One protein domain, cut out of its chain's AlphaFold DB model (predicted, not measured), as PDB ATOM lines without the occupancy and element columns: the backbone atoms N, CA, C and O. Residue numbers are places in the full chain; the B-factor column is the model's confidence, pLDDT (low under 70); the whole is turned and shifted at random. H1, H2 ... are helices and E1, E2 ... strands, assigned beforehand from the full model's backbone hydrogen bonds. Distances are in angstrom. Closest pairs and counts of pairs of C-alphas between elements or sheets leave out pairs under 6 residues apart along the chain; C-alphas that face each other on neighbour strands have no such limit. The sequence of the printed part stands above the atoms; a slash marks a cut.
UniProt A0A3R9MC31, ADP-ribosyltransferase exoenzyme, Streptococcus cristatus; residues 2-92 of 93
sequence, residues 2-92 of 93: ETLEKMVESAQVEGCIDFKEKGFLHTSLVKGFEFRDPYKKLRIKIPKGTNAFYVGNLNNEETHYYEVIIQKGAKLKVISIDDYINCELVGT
ATOM      1  N   GLU A   2      33.092  14.750  41.372       63.16
ATOM      2  CA  GLU A   2      33.347  13.633  40.441       63.16
ATOM      3  C   GLU A   2      34.761  13.598  39.806       63.16
ATOM      4  O   GLU A   2      35.322  12.523  39.613       63.16
ATOM      5  N   THR A   3      35.378  14.746  39.498       78.12
ATOM      6  CA  THR A   3      36.682  14.775  38.798       78.12
ATOM      7  C   THR A   3      37.845  14.297  39.670       78.12
ATOM      8  O   THR A   3      38.637  13.468  39.232       78.12
ATOM      9  N   LEU A   4      37.947  14.775  40.915       87.06
ATOM     10  CA  LEU A   4      39.050  14.395  41.807       87.06
ATOM     11  C   LEU A   4      38.960  12.909  42.197       87.06
ATOM     12  O   LEU A   4      39.975  12.224  42.241       87.06
ATOM     13  N   GLU A   5      37.746  12.407  42.431       89.12
ATOM     14  CA  GLU A   5      37.487  10.993  42.737       89.12
ATOM     15  C   GLU A   5      37.940  10.086  41.587       89.12
ATOM     16  O   GLU A   5      38.692   9.140  41.816       89.12
ATOM     17  N   LYS A   6      37.620  10.443  40.335       90.81
ATOM     18  CA  LYS A   6      38.113   9.731  39.142       90.81
ATOM     19  C   LYS A   6      39.638   9.728  39.036       90.81
ATOM     20  O   LYS A   6      40.217   8.742  38.567       90.81
ATOM     21  N   MET A   7      40.301  10.809  39.453       93.19
ATOM     22  CA  MET A   7      41.764  10.860  39.475       93.19
ATOM     23  C   MET A   7      42.354   9.942  40.553       93.19
ATOM     24  O   MET A   7      43.379   9.311  40.298       93.19
ATOM     25  N   VAL A   8      41.712   9.838  41.723       93.94
ATOM     26  CA  VAL A   8      42.103   8.898  42.792       93.94
ATOM     27  C   VAL A   8      41.915   7.455  42.330       93.94
ATOM     28  O   VAL A   8      42.843   6.658  42.422       93.94
ATOM     29  N   GLU A   9      40.754   7.114  41.768       93.94
ATOM     30  CA  GLU A   9      40.490   5.781  41.204       93.94
ATOM     31  C   GLU A   9      41.520   5.408  40.133       93.94
ATOM     32  O   GLU A   9      42.045   4.296  40.107       93.94
ATOM     33  N   SER A  10      41.873   6.364  39.270       93.81
ATOM     34  CA  SER A  10      42.881   6.164  38.227       93.81
ATOM     35  C   SER A  10      44.296   5.964  38.783       93.81
ATOM     36  O   SER A  10      45.122   5.353  38.104       93.81
ATOM     37  N   ALA A  11      44.577   6.450  39.993       94.62
ATOM     38  CA  ALA A  11      45.861   6.292  40.669       94.62
ATOM     39  C   ALA A  11      45.999   4.946  41.403       94.62
ATOM     40  O   ALA A  11      47.119   4.488  41.592       94.62
ATOM     41  N   GLN A  12      44.897   4.263  41.751       88.50
ATOM     42  CA  GLN A  12      44.922   3.018  42.545       88.50
ATOM     43  C   GLN A  12      45.780   1.894  41.941       88.50
ATOM     44  O   GLN A  12      46.277   1.035  42.665       88.50
ATOM     45  N   VAL A  13      45.973   1.900  40.619       80.25
ATOM     46  CA  VAL A  13      46.797   0.912  39.903       80.25
ATOM     47  C   VAL A  13      48.302   1.189  40.069       80.25
ATOM     48  O   VAL A  13      49.128   0.294  39.906       80.25
ATOM     49  N   GLU A  14      48.677   2.417  40.423       80.31
ATOM     50  CA  GLU A  14      50.053   2.892  40.554       80.31
ATOM     51  C   GLU A  14      50.285   3.357  42.003       80.31
ATOM     52  O   GLU A  14      50.189   4.537  42.319       80.31
ATOM     53  N   GLY A  15      50.603   2.433  42.918       75.12
ATOM     54  CA  GLY A  15      50.629   2.678  44.376       75.12
ATOM     55  C   GLY A  15      51.634   3.716  44.919       75.12
ATOM     56  O   GLY A  15      51.831   3.792  46.126       75.12
ATOM     57  N   CYS A  16      52.300   4.488  44.060       86.75
ATOM     58  CA  CYS A  16      53.231   5.562  44.429       86.75
ATOM     59  C   CYS A  16      52.708   6.974  44.100       86.75
ATOM     60  O   CYS A  16      53.447   7.943  44.301       86.75
ATOM     61  N   ILE A  17      51.484   7.092  43.573       95.31
ATOM     62  CA  ILE A  17      50.855   8.356  43.168       95.31
ATOM     63  C   ILE A  17      49.468   8.488  43.803       95.31
ATOM     64  O   ILE A  17      48.789   7.490  44.028       95.31
ATOM     65  N   ASP A  18      49.052   9.719  44.090       96.06
ATOM     66  CA  ASP A  18      47.782  10.002  44.774       96.06
ATOM     67  C   ASP A  18      46.668  10.371  43.786       96.06
ATOM     68  O   ASP A  18      45.495  10.083  44.020       96.06
ATOM     69  N   PHE A  19      47.034  10.990  42.658       95.81
ATOM     70  CA  PHE A  19      46.103  11.340  41.589       95.81
ATOM     71  C   PHE A  19      46.687  11.034  40.212       95.81
ATOM     72  O   PHE A  19      47.869  11.284  39.958       95.81
ATOM     73  N   LYS A  20      45.833  10.571  39.295       96.12
ATOM     74  CA  LYS A  20      46.159  10.397  37.878       96.12
ATOM     75  C   LYS A  20      45.078  10.999  36.982       96.12
ATOM     76  O   LYS A  20      43.956  10.505  36.965       96.12
ATOM     77  N   GLU A  21      45.431  12.014  36.199       95.00
ATOM     78  CA  GLU A  21      44.587  12.504  35.100       95.00
ATOM     79  C   GLU A  21      44.928  11.723  33.826       95.00
ATOM     80  O   GLU A  21      46.071  11.750  33.373       95.00
ATOM     81  N   LYS A  22      43.962  10.986  33.263       94.12
ATOM     82  CA  LYS A  22      44.165  10.146  32.067       94.12
ATOM     83  C   LYS A  22      44.215  10.982  30.784       94.12
ATOM     84  O   LYS A  22      44.909  10.606  29.840       94.12
ATOM     85  N   GLY A  23      43.462  12.077  30.741       94.94
ATOM     86  CA  GLY A  23      43.476  13.054  29.660       94.94
ATOM     87  C   GLY A  23      44.564  14.106  29.852       94.94
ATOM     88  O   GLY A  23      45.511  13.910  30.612       94.94
ATOM     89  N   PHE A  24      44.421  15.227  29.145       95.25
ATOM     90  CA  PHE A  24      45.214  16.426  29.398       95.25
ATOM     91  C   PHE A  24      44.763  17.094  30.694       95.25
ATOM     92  O   PHE A  24      43.566  17.183  30.966       95.25
ATOM     93  N   LEU A  25      45.721  17.586  31.479       94.69
ATOM     94  CA  LEU A  25      45.413  18.291  32.715       94.69
ATOM     95  C   LEU A  25      45.412  19.798  32.452       94.69
ATOM     96  O   LEU A  25      46.463  20.416  32.272       94.69
ATOM     97  N   HIS A  26      44.209  20.361  32.422       93.06
ATOM     98  CA  HIS A  26      43.964  21.786  32.242       93.06
ATOM     99  C   HIS A  26      44.156  22.517  33.574       93.06
ATOM    100  O   HIS A  26      43.569  22.149  34.594       93.06
ATOM    101  N   THR A  27      45.006  23.538  33.576       93.44
ATOM    102  CA  THR A  27      45.387  24.292  34.776       93.44
ATOM    103  C   THR A  27      45.464  25.783  34.476       93.44
ATOM    104  O   THR A  27      45.405  26.194  33.323       93.44
ATOM    105  N   SER A  28      45.613  26.602  35.515       93.69
ATOM    106  CA  SER A  28      45.918  28.024  35.366       93.69
ATOM    107  C   SER A  28      47.332  28.313  35.846       93.69
ATOM    108  O   SER A  28      47.768  27.780  36.870       93.69
ATOM    109  N   LEU A  29      48.028  29.201  35.136       93.31
ATOM    110  CA  LEU A  29      49.305  29.747  35.590       93.31
ATOM    111  C   LEU A  29      49.143  30.665  36.812       93.31
ATOM    112  O   LEU A  29      50.068  30.793  37.618       93.31
ATOM    113  N   VAL A  30      47.987  31.324  36.950       91.69
ATOM    114  CA  VAL A  30      47.758  32.376  37.947       91.69
ATOM    115  C   VAL A  30      46.730  31.914  38.975       91.69
ATOM    116  O   VAL A  30      45.594  31.579  38.655       91.69
ATOM    117  N   LYS A  31      47.112  31.950  40.255       89.62
ATOM    118  CA  LYS A  31      46.218  31.605  41.370       89.62
ATOM    119  C   LYS A  31      44.933  32.443  41.324       89.62
ATOM    120  O   LYS A  31      44.994  33.669  41.312       89.62
ATOM    121  N   GLY A  32      43.787  31.776  41.414       87.81
ATOM    122  CA  GLY A  32      42.459  32.389  41.424       87.81
ATOM    123  C   GLY A  32      41.823  32.525  40.041       87.81
ATOM    124  O   GLY A  32      40.650  32.890  39.970       87.81
ATOM    125  N   PHE A  33      42.569  32.203  38.982       89.69
ATOM    126  CA  PHE A  33      42.092  32.176  37.602       89.69
ATOM    127  C   PHE A  33      41.894  30.748  37.087       89.69
ATOM    128  O   PHE A  33      41.499  30.563  35.947       89.69
ATOM    129  N   GLU A  34      42.109  29.720  37.911       88.00
ATOM    130  CA  GLU A  34      41.611  28.379  37.615       88.00
ATOM    131  C   GLU A  34      40.074  28.343  37.544       88.00
ATOM    132  O   GLU A  34      39.385  29.090  38.250       88.00
ATOM    133  N   PHE A  35      39.523  27.440  36.722       82.19
ATOM    134  CA  PHE A  35      38.080  27.199  36.695       82.19
ATOM    135  C   PHE A  35      37.583  26.880  38.113       82.19
ATOM    136  O   PHE A  35      38.160  26.049  38.821       82.19
ATOM    137  N   ARG A  36      36.536  27.582  38.562       67.62
ATOM    138  CA  ARG A  36      36.086  27.521  39.958       67.62
ATOM    139  C   ARG A  36      35.421  26.176  40.259       67.62
ATOM    140  O   ARG A  36      34.225  26.022  40.038       67.62
ATOM    141  N   ASP A  37      36.170  25.253  40.857       68.69
ATOM    142  CA  ASP A  37      35.588  24.183  41.672       68.69
ATOM    143  C   ASP A  37      35.457  24.689  43.128       68.69
ATOM    144  O   ASP A  37      36.460  25.110  43.720       68.69
ATOM    145  N   PRO A  38      34.241  24.718  43.707       65.31
ATOM    146  CA  PRO A  38      34.007  25.241  45.052       65.31
ATOM    147  C   PRO A  38      34.518  24.332  46.181       65.31
ATOM    148  O   PRO A  38      34.485  24.758  47.332       65.31
ATOM    149  N   TYR A  39      34.982  23.110  45.893       65.00
ATOM    150  CA  TYR A  39      35.276  22.125  46.936       65.00
ATOM    151  C   TYR A  39      36.765  21.940  47.221       65.00
ATOM    152  O   TYR A  39      37.171  22.031  48.378       65.00
ATOM    153  N   LYS A  40      37.591  21.645  46.211       76.19
ATOM    154  CA  LYS A  40      39.028  21.392  46.414       76.19
ATOM    155  C   LYS A  40      39.845  21.835  45.211       76.19
ATOM    156  O   LYS A  40      39.559  21.451  44.083       76.19
ATOM    157  N   LYS A  41      40.899  22.607  45.478       87.94
ATOM    158  CA  LYS A  41      41.814  23.138  44.465       87.94
ATOM    159  C   LYS A  41      43.164  22.447  44.561       87.94
ATOM    160  O   LYS A  41      43.708  22.304  45.655       87.94
ATOM    161  N   LEU A  42      43.718  22.053  43.420       92.44
ATOM    162  CA  LEU A  42      45.090  21.561  43.341       92.44
ATOM    163  C   LEU A  42      46.047  22.744  43.178       92.44
ATOM    164  O   LEU A  42      45.770  23.673  42.421       92.44
ATOM    165  N   ARG A  43      47.192  22.695  43.857       94.62
ATOM    166  CA  ARG A  43      48.340  23.558  43.560       94.62
ATOM    167  C   ARG A  43      49.510  22.668  43.193       94.62
ATOM    168  O   ARG A  43      49.974  21.890  44.021       94.62
ATOM    169  N   ILE A  44      49.957  22.764  41.948       96.88
ATOM    170  CA  ILE A  44      50.862  21.771  41.375       96.88
ATOM    171  C   ILE A  44      52.237  22.392  41.163       96.88
ATOM    172  O   ILE A  44      52.398  23.359  40.421       96.88
ATOM    173  N   LYS A  45      53.245  21.805  41.801       97.50
ATOM    174  CA  LYS A  45      54.648  22.056  41.497       97.50
ATOM    175  C   LYS A  45      55.023  21.258  40.249       97.50
ATOM    176  O   LYS A  45      54.980  20.027  40.261       97.50
ATOM    177  N   ILE A  46      55.394  21.969  39.187       96.88
ATOM    178  CA  ILE A  46      55.782  21.389  37.898       96.88
ATOM    179  C   ILE A  46      57.313  21.420  37.762       96.88
ATOM    180  O   ILE A  46      57.901  22.504  37.831       96.88
ATOM    181  N   PRO A  47      57.987  20.267  37.590       96.75
ATOM    182  CA  PRO A  47      59.423  20.222  37.329       96.75
ATOM    183  C   PRO A  47      59.819  20.924  36.021       96.75
ATOM    184  O   PRO A  47      59.096  20.915  35.025       96.75
ATOM    185  N   LYS A  48      61.024  21.506  35.989       96.50
ATOM    186  CA  LYS A  48      61.593  22.052  34.748       96.50
ATOM    187  C   LYS A  48      61.755  20.932  33.715       96.50
ATOM    188  O   LYS A  48      62.290  19.877  34.034       96.50
ATOM    189  N   GLY A  49      61.369  21.209  32.470       95.06
ATOM    190  CA  GLY A  49      61.450  20.247  31.366       95.06
ATOM    191  C   GLY A  49      60.190  19.403  31.182       95.06
ATOM    192  O   GLY A  49      60.127  18.637  30.227       95.06
ATOM    193  N   THR A  50      59.176  19.555  32.042       96.94
ATOM    194  CA  THR A  50      57.843  19.009  31.775       96.94
ATOM    195  C   THR A  50      57.264  19.617  30.500       96.94
ATOM    196  O   THR A  50      57.287  20.835  30.315       96.94
ATOM    197  N   ASN A  51      56.675  18.766  29.659       96.81
ATOM    198  CA  ASN A  51      55.862  19.200  28.531       96.81
ATOM    199  C   ASN A  51      54.549  19.801  29.047       96.81
ATOM    200  O   ASN A  51      53.598  19.094  29.390       96.81
ATOM    201  N   ALA A  52      54.523  21.124  29.111       95.94
ATOM    202  CA  ALA A  52      53.341  21.921  29.375       95.94
ATOM    203  C   ALA A  52      53.338  23.105  28.409       95.94
ATOM    204  O   ALA A  52      54.400  23.633  28.070       95.94
ATOM    205  N   PHE A  53      52.163  23.515  27.949       92.69
ATOM    206  CA  PHE A  53      52.040  24.614  27.000       92.69
ATOM    207  C   PHE A  53      50.968  25.595  27.457       92.69
ATOM    208  O   PHE A  53      49.892  25.217  27.917       92.69
ATOM    209  N   TYR A  54      51.316  26.874  27.368       92.56
ATOM    210  CA  TYR A  54      50.424  27.979  27.671       92.56
ATOM    211  C   TYR A  54      49.518  28.223  26.466       92.56
ATOM    212  O   TYR A  54      50.018  28.431  25.360       92.56
ATOM    213  N   VAL A  55      48.208  28.173  26.688       90.50
ATOM    214  CA  VAL A  55      47.182  28.423  25.662       90.50
ATOM    215  C   VAL A  55      46.370  29.684  25.934       90.50
ATOM    216  O   VAL A  55      45.611  30.124  25.073       90.50
ATOM    217  N   GLY A  56      46.582  30.322  27.088       84.75
ATOM    218  CA  GLY A  56      45.996  31.622  27.378       84.75
ATOM    219  C   GLY A  56      46.449  32.685  26.372       84.75
ATOM    220  O   GLY A  56      47.623  32.820  26.044       84.75
ATOM    221  N   ASN A  57      45.510  33.488  25.897       81.44
ATOM    222  CA  ASN A  57      45.718  34.685  25.088       81.44
ATOM    223  C   ASN A  57      46.596  34.493  23.832       81.44
ATOM    224  O   ASN A  57      47.303  35.415  23.427       81.44
ATOM    225  N   LEU A  58      46.567  33.311  23.205       80.44
ATOM    226  CA  LEU A  58      47.299  33.082  21.953       80.44
ATOM    227  C   LEU A  58      46.648  33.807  20.763       80.44
ATOM    228  O   LEU A  58      47.364  34.368  19.942       80.44
ATOM    229  N   ASN A  59      45.307  33.840  20.702       80.00
ATOM    230  CA  ASN A  59      44.529  34.447  19.606       80.00
ATOM    231  C   ASN A  59      43.277  35.217  20.088       80.00
ATOM    232  O   ASN A  59      42.261  35.243  19.398       80.00
ATOM    233  N   ASN A  60      43.303  35.818  21.284       76.19
ATOM    234  CA  ASN A  60      42.131  36.420  21.957       76.19
ATOM    235  C   ASN A  60      40.977  35.446  22.299       76.19
ATOM    236  O   ASN A  60      39.916  35.892  22.730       76.19
ATOM    237  N   GLU A  61      41.157  34.134  22.125       71.75
ATOM    238  CA  GLU A  61      40.127  33.111  22.386       71.75
ATOM    239  C   GLU A  61      39.841  32.928  23.887       71.75
ATOM    240  O   GLU A  61      38.701  32.719  24.292       71.75
ATOM    241  N   GLU A  62      40.878  33.051  24.718       77.56
ATOM    242  CA  GLU A  62      40.837  32.849  26.166       77.56
ATOM    243  C   GLU A  62      41.745  33.911  26.807       77.56
ATOM    244  O   GLU A  62      42.936  33.937  26.527       77.56
ATOM    245  N   THR A  63      41.212  34.839  27.607       82.38
ATOM    246  CA  THR A  63      41.990  35.957  28.202       82.38
ATOM    247  C   THR A  63      41.900  36.023  29.726       82.38
ATOM    248  O   THR A  63      42.455  36.927  30.351       82.38
ATOM    249  N   HIS A  64      41.190  35.077  30.334       87.44
ATOM    250  CA  HIS A  64      40.843  35.073  31.744       87.44
ATOM    251  C   HIS A  64      41.601  33.998  32.517       87.44
ATOM    252  O   HIS A  64      42.193  34.302  33.543       87.44
ATOM    253  N   TYR A  65      41.590  32.754  32.056       89.81
ATOM    254  CA  TYR A  65      42.041  31.603  32.824       89.81
ATOM    255  C   TYR A  65      43.561  31.463  32.873       89.81
ATOM    256  O   TYR A  65      44.055  30.728  33.724       89.81
ATOM    257  N   TYR A  66      44.316  32.159  32.014       91.75
ATOM    258  CA  TYR A  66      45.772  31.980  31.894       91.75
ATOM    259  C   TYR A  66      46.119  30.496  31.731       91.75
ATOM    260  O   TYR A  66      46.965  29.952  32.452       91.75
ATOM    261  N   GLU A  67      45.384  29.828  30.843       92.88
ATOM    262  CA  GLU A  67      45.365  28.376  30.796       92.88
ATOM    263  C   GLU A  67      46.730  27.796  30.399       92.88
ATOM    264  O   GLU A  67      47.373  28.209  29.429       92.88
ATOM    265  N   VAL A  68      47.157  26.805  31.176       93.81
ATOM    266  CA  VAL A  68      48.314  25.956  30.917       93.81
ATOM    267  C   VAL A  68      47.830  24.519  30.875       93.81
ATOM    268  O   VAL A  68      47.217  24.029  31.826       93.81
ATOM    269  N   ILE A  69      48.149  23.827  29.791       94.88
ATOM    270  CA  ILE A  69      47.829  22.416  29.621       94.88
ATOM    271  C   ILE A  69      49.092  21.599  29.881       94.88
ATOM    272  O   ILE A  69      50.133  21.825  29.261       94.88
ATOM    273  N   ILE A  70      49.000  20.639  30.798       97.06
ATOM    274  CA  ILE A  70      50.048  19.649  31.066       97.06
ATOM    275  C   ILE A  70      49.772  18.413  30.205       97.06
ATOM    276  O   ILE A  70      48.614  18.013  30.038       97.06
ATOM    277  N   GLN A  71      50.834  17.805  29.659       96.06
ATOM    278  CA  GLN A  71      50.748  16.572  28.872       96.06
ATOM    279  C   GLN A  71      49.889  15.499  29.557       96.06
ATOM    280  O   GLN A  71      49.855  15.385  30.785       96.06
ATOM    281  N   LYS A  72      49.214  14.699  28.723       96.19
ATOM    282  CA  LYS A  72      48.328  13.620  29.154       96.19
ATOM    283  C   LYS A  72      48.959  12.674  30.182       96.19
ATOM    284  O   LYS A  72      50.174  12.456  30.182       96.19
ATOM    285  N   GLY A  73      48.120  12.042  30.995       95.81
ATOM    286  CA  GLY A  73      48.592  11.037  31.948       95.81
ATOM    287  C   GLY A  73      49.292  11.652  33.157       95.81
ATOM    288  O   GLY A  73      50.193  11.027  33.706       95.81
ATOM    289  N   ALA A  74      48.943  12.882  33.546       97.25
ATOM    290  CA  ALA A  74      49.601  13.588  34.639       97.25
ATOM    291  C   ALA A  74      49.453  12.821  35.963       97.25
ATOM    292  O   ALA A  74      48.342  12.563  36.432       97.25
ATOM    293  N   LYS A  75      50.593  12.483  36.570       97.44
ATOM    294  CA  LYS A  75      50.701  11.730  37.823       97.44
ATOM    295  C   LYS A  75      51.121  12.668  38.940       97.44
ATOM    296  O   LYS A  75      52.217  13.230  38.894       97.44
ATOM    297  N   LEU A  76      50.262  12.844  39.934       97.56
ATOM    298  CA  LEU A  76      50.481  13.787  41.021       97.56
ATOM    299  C   LEU A  76      50.671  13.050  42.341       97.56
ATOM    300  O   LEU A  76      49.929  12.120  42.662       97.56
ATOM    301  N   LYS A  77      51.641  13.522  43.121       97.38
ATOM    302  CA  LYS A  77      51.859  13.100  44.502       97.38
ATOM    303  C   LYS A  77      51.562  14.256  45.449       97.38
ATOM    304  O   LYS A  77      52.055  15.363  45.230       97.38
ATOM    305  N   VAL A  78      50.770  14.011  46.484       97.06
ATOM    306  CA  VAL A  78      50.441  14.992  47.520       97.06
ATOM    307  C   VAL A  78      51.661  15.222  48.404       97.06
ATOM    308  O   VAL A  78      52.312  14.286  48.866       97.06
ATOM    309  N   ILE A  79      51.962  16.495  48.653       97.38
ATOM    310  CA  ILE A  79      53.025  16.932  49.563       97.38
ATOM    311  C   ILE A  79      52.427  17.437  50.878       97.38
ATOM    312  O   ILE A  79      52.941  17.142  51.953       97.38
ATOM    313  N   SER A  80      51.367  18.244  50.802       96.81
ATOM    314  CA  SER A  80      50.699  18.839  51.964       96.81
ATOM    315  C   SER A  80      49.283  19.285  51.605       96.81
ATOM    316  O   SER A  80      48.920  19.351  50.429       96.81
ATOM    317  N   ILE A  81      48.479  19.597  52.619       95.06
ATOM    318  CA  ILE A  81      47.111  20.090  52.456       95.06
ATOM    319  C   ILE A  81      46.953  21.352  53.308       95.06
ATOM    320  O   ILE A  81      47.199  21.317  54.513       95.06
ATOM    321  N   ASP A  82      46.556  22.445  52.661       91.94
ATOM    322  CA  ASP A  82      46.102  23.700  53.263       91.94
ATOM    323  C   ASP A  82      44.733  24.082  52.656       91.94
ATOM    324  O   ASP A  82      43.889  23.206  52.450       91.94
ATOM    325  N   ASP A  83      44.512  25.351  52.310       88.69
ATOM    326  CA  ASP A  83      43.397  25.774  51.446       88.69
ATOM    327  C   ASP A  83      43.427  25.084  50.059       88.69
ATOM    328  O   ASP A  83      42.452  25.116  49.305       88.69
ATOM    329  N   TYR A  84      44.566  24.486  49.702       90.75
ATOM    330  CA  TYR A  84      44.834  23.729  48.489       90.75
ATOM    331  C   TYR A  84      45.383  22.344  48.835       90.75
ATOM    332  O   TYR A  84      46.075  22.142  49.833       90.75
ATOM    333  N   ILE A  85      45.152  21.385  47.943       94.31
ATOM    334  CA  ILE A  85      45.935  20.151  47.922       94.31
ATOM    335  C   ILE A  85      47.220  20.464  47.151       94.31
ATOM    336  O   ILE A  85      47.199  20.643  45.929       94.31
ATOM    337  N   ASN A  86      48.332  20.591  47.873       96.38
ATOM    338  CA  ASN A  86      49.630  20.878  47.281       96.38
ATOM    339  C   ASN A  86      50.252  19.571  46.775       96.38
ATOM    340  O   ASN A  86      50.510  18.657  47.561       96.38
ATOM    341  N   CYS A  87      50.528  19.504  45.474       96.81
ATOM    342  CA  CYS A  87      51.040  18.316  44.802       96.81
ATOM    343  C   CYS A  87      52.317  18.609  44.007       96.81
ATOM    344  O   CYS A  87      52.553  19.737  43.577       96.81
ATOM    345  N   GLU A  88      53.101  17.573  43.736       97.81
ATOM    346  CA  GLU A  88      54.170  17.581  42.736       97.81
ATOM    347  C   GLU A  88      53.807  16.655  41.579       97.81
ATOM    348  O   GLU A  88      53.297  15.551  41.789       97.81
ATOM    349  N   LEU A  89      54.063  17.116  40.353       97.81
ATOM    350  CA  LEU A  89      53.987  16.270  39.169       97.81
ATOM    351  C   LEU A  89      55.209  15.351  39.139       97.81
ATOM    352  O   LEU A  89      56.339  15.823  39.031       97.81
ATOM    353  N   VAL A  90      54.974  14.042  39.202       97.12
ATOM    354  CA  VAL A  90      56.039  13.024  39.205       97.12
ATOM    355  C   VAL A  90      56.185  12.300  37.867       97.12
ATOM    356  O   VAL A  90      57.144  11.558  37.671       97.12
ATOM    357  N   GLY A  91      55.261  12.518  36.929       96.00
ATOM    358  CA  GLY A  91      55.345  11.970  35.580       96.00
ATOM    359  C   GLY A  91      54.126  12.285  34.718       96.00
ATOM    360  O   GLY A  91      53.099  12.748  35.211       96.00
ATOM    361  N   THR A  92      54.267  12.010  33.428       96.31
ATOM    362  CA  THR A  92      53.224  12.057  32.390       96.31
ATOM    363  C   THR A  92      53.379  10.823  31.494       96.31
ATOM    364  O   THR A  92      54.424  10.170  31.556       96.31
TER     365      THR A  92
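AT A GLANCE: This is residues 2 to 92 of the 93 residues of the protein "ADP-ribosyltransferase exoenzyme" of Streptococcus cristatus (UniProt A0A3R9MC31). Two small three-stranded sheets sit next to each other, offset, with E1 of one near E2 of the other; the single helix H1 grazes the strongly twisted sheet of E2, E6 and E5. Long loops join these parts, and the loop of residues 55 to 66 of the hairpin E3 and E4 reaches to one far end. The printed part has 91 residues, with H1 and then E1 to E6 along the chain; under half, 39, are in named elements, mixed helix and strand. Sheet E1, E4, E3 is antiparallel and E2, E6, E5 mixed; the whole is compact, radius of gyration of the C-alphas 13.1 A, spans 41 by 28 by 23 A.

IN THESE COORDINATES: H1, residues 2 to 11, begins at C-alpha (33.347, 13.633, 40.441) and is 14.5 A long. E1 is residues 25 to 28, E2 42 to 45, E3 52 to 54 and E4 67 to 70. E5, residues 75 to 81, measures 17.2 A; E6, residues 85 to 91, measures 17.5 A and ends at C-alpha (55.345, 11.970, 35.580).

HOW THE PARTS SIT: The hairpin E5 and E6 is antiparallel at 153 degrees, with N 79 and O 86 at 2.8 A. E2 is parallel to E6 at 48 degrees; N 45 and O 87 are 2.8 A apart. Residues 19 to 20 pair antiparallel with 75 to 76 of E5. H1 only grazes this sheet with residues 4 to 11; the closest C-alphas of H1 and E5, Ala 11 and Lys 75, are 7.8 A apart. In the other sheet E4 is antiparallel to E1, N 68 and O 27 at 2.8 A, and to E3, N 53 and O 69 at 2.9 A. In H1 every O i to N i+4 pair is within hydrogen-bond range.

THE WHOLE: The farthest C-alphas, Gly 15 and Asn 60, are 41.4 A apart. The printed part has no cut. The links H1 to E1, E1 to E2 and E3 to E4 are long. Residue 2 and residues 36 to 39 are under 70 in pLDDT.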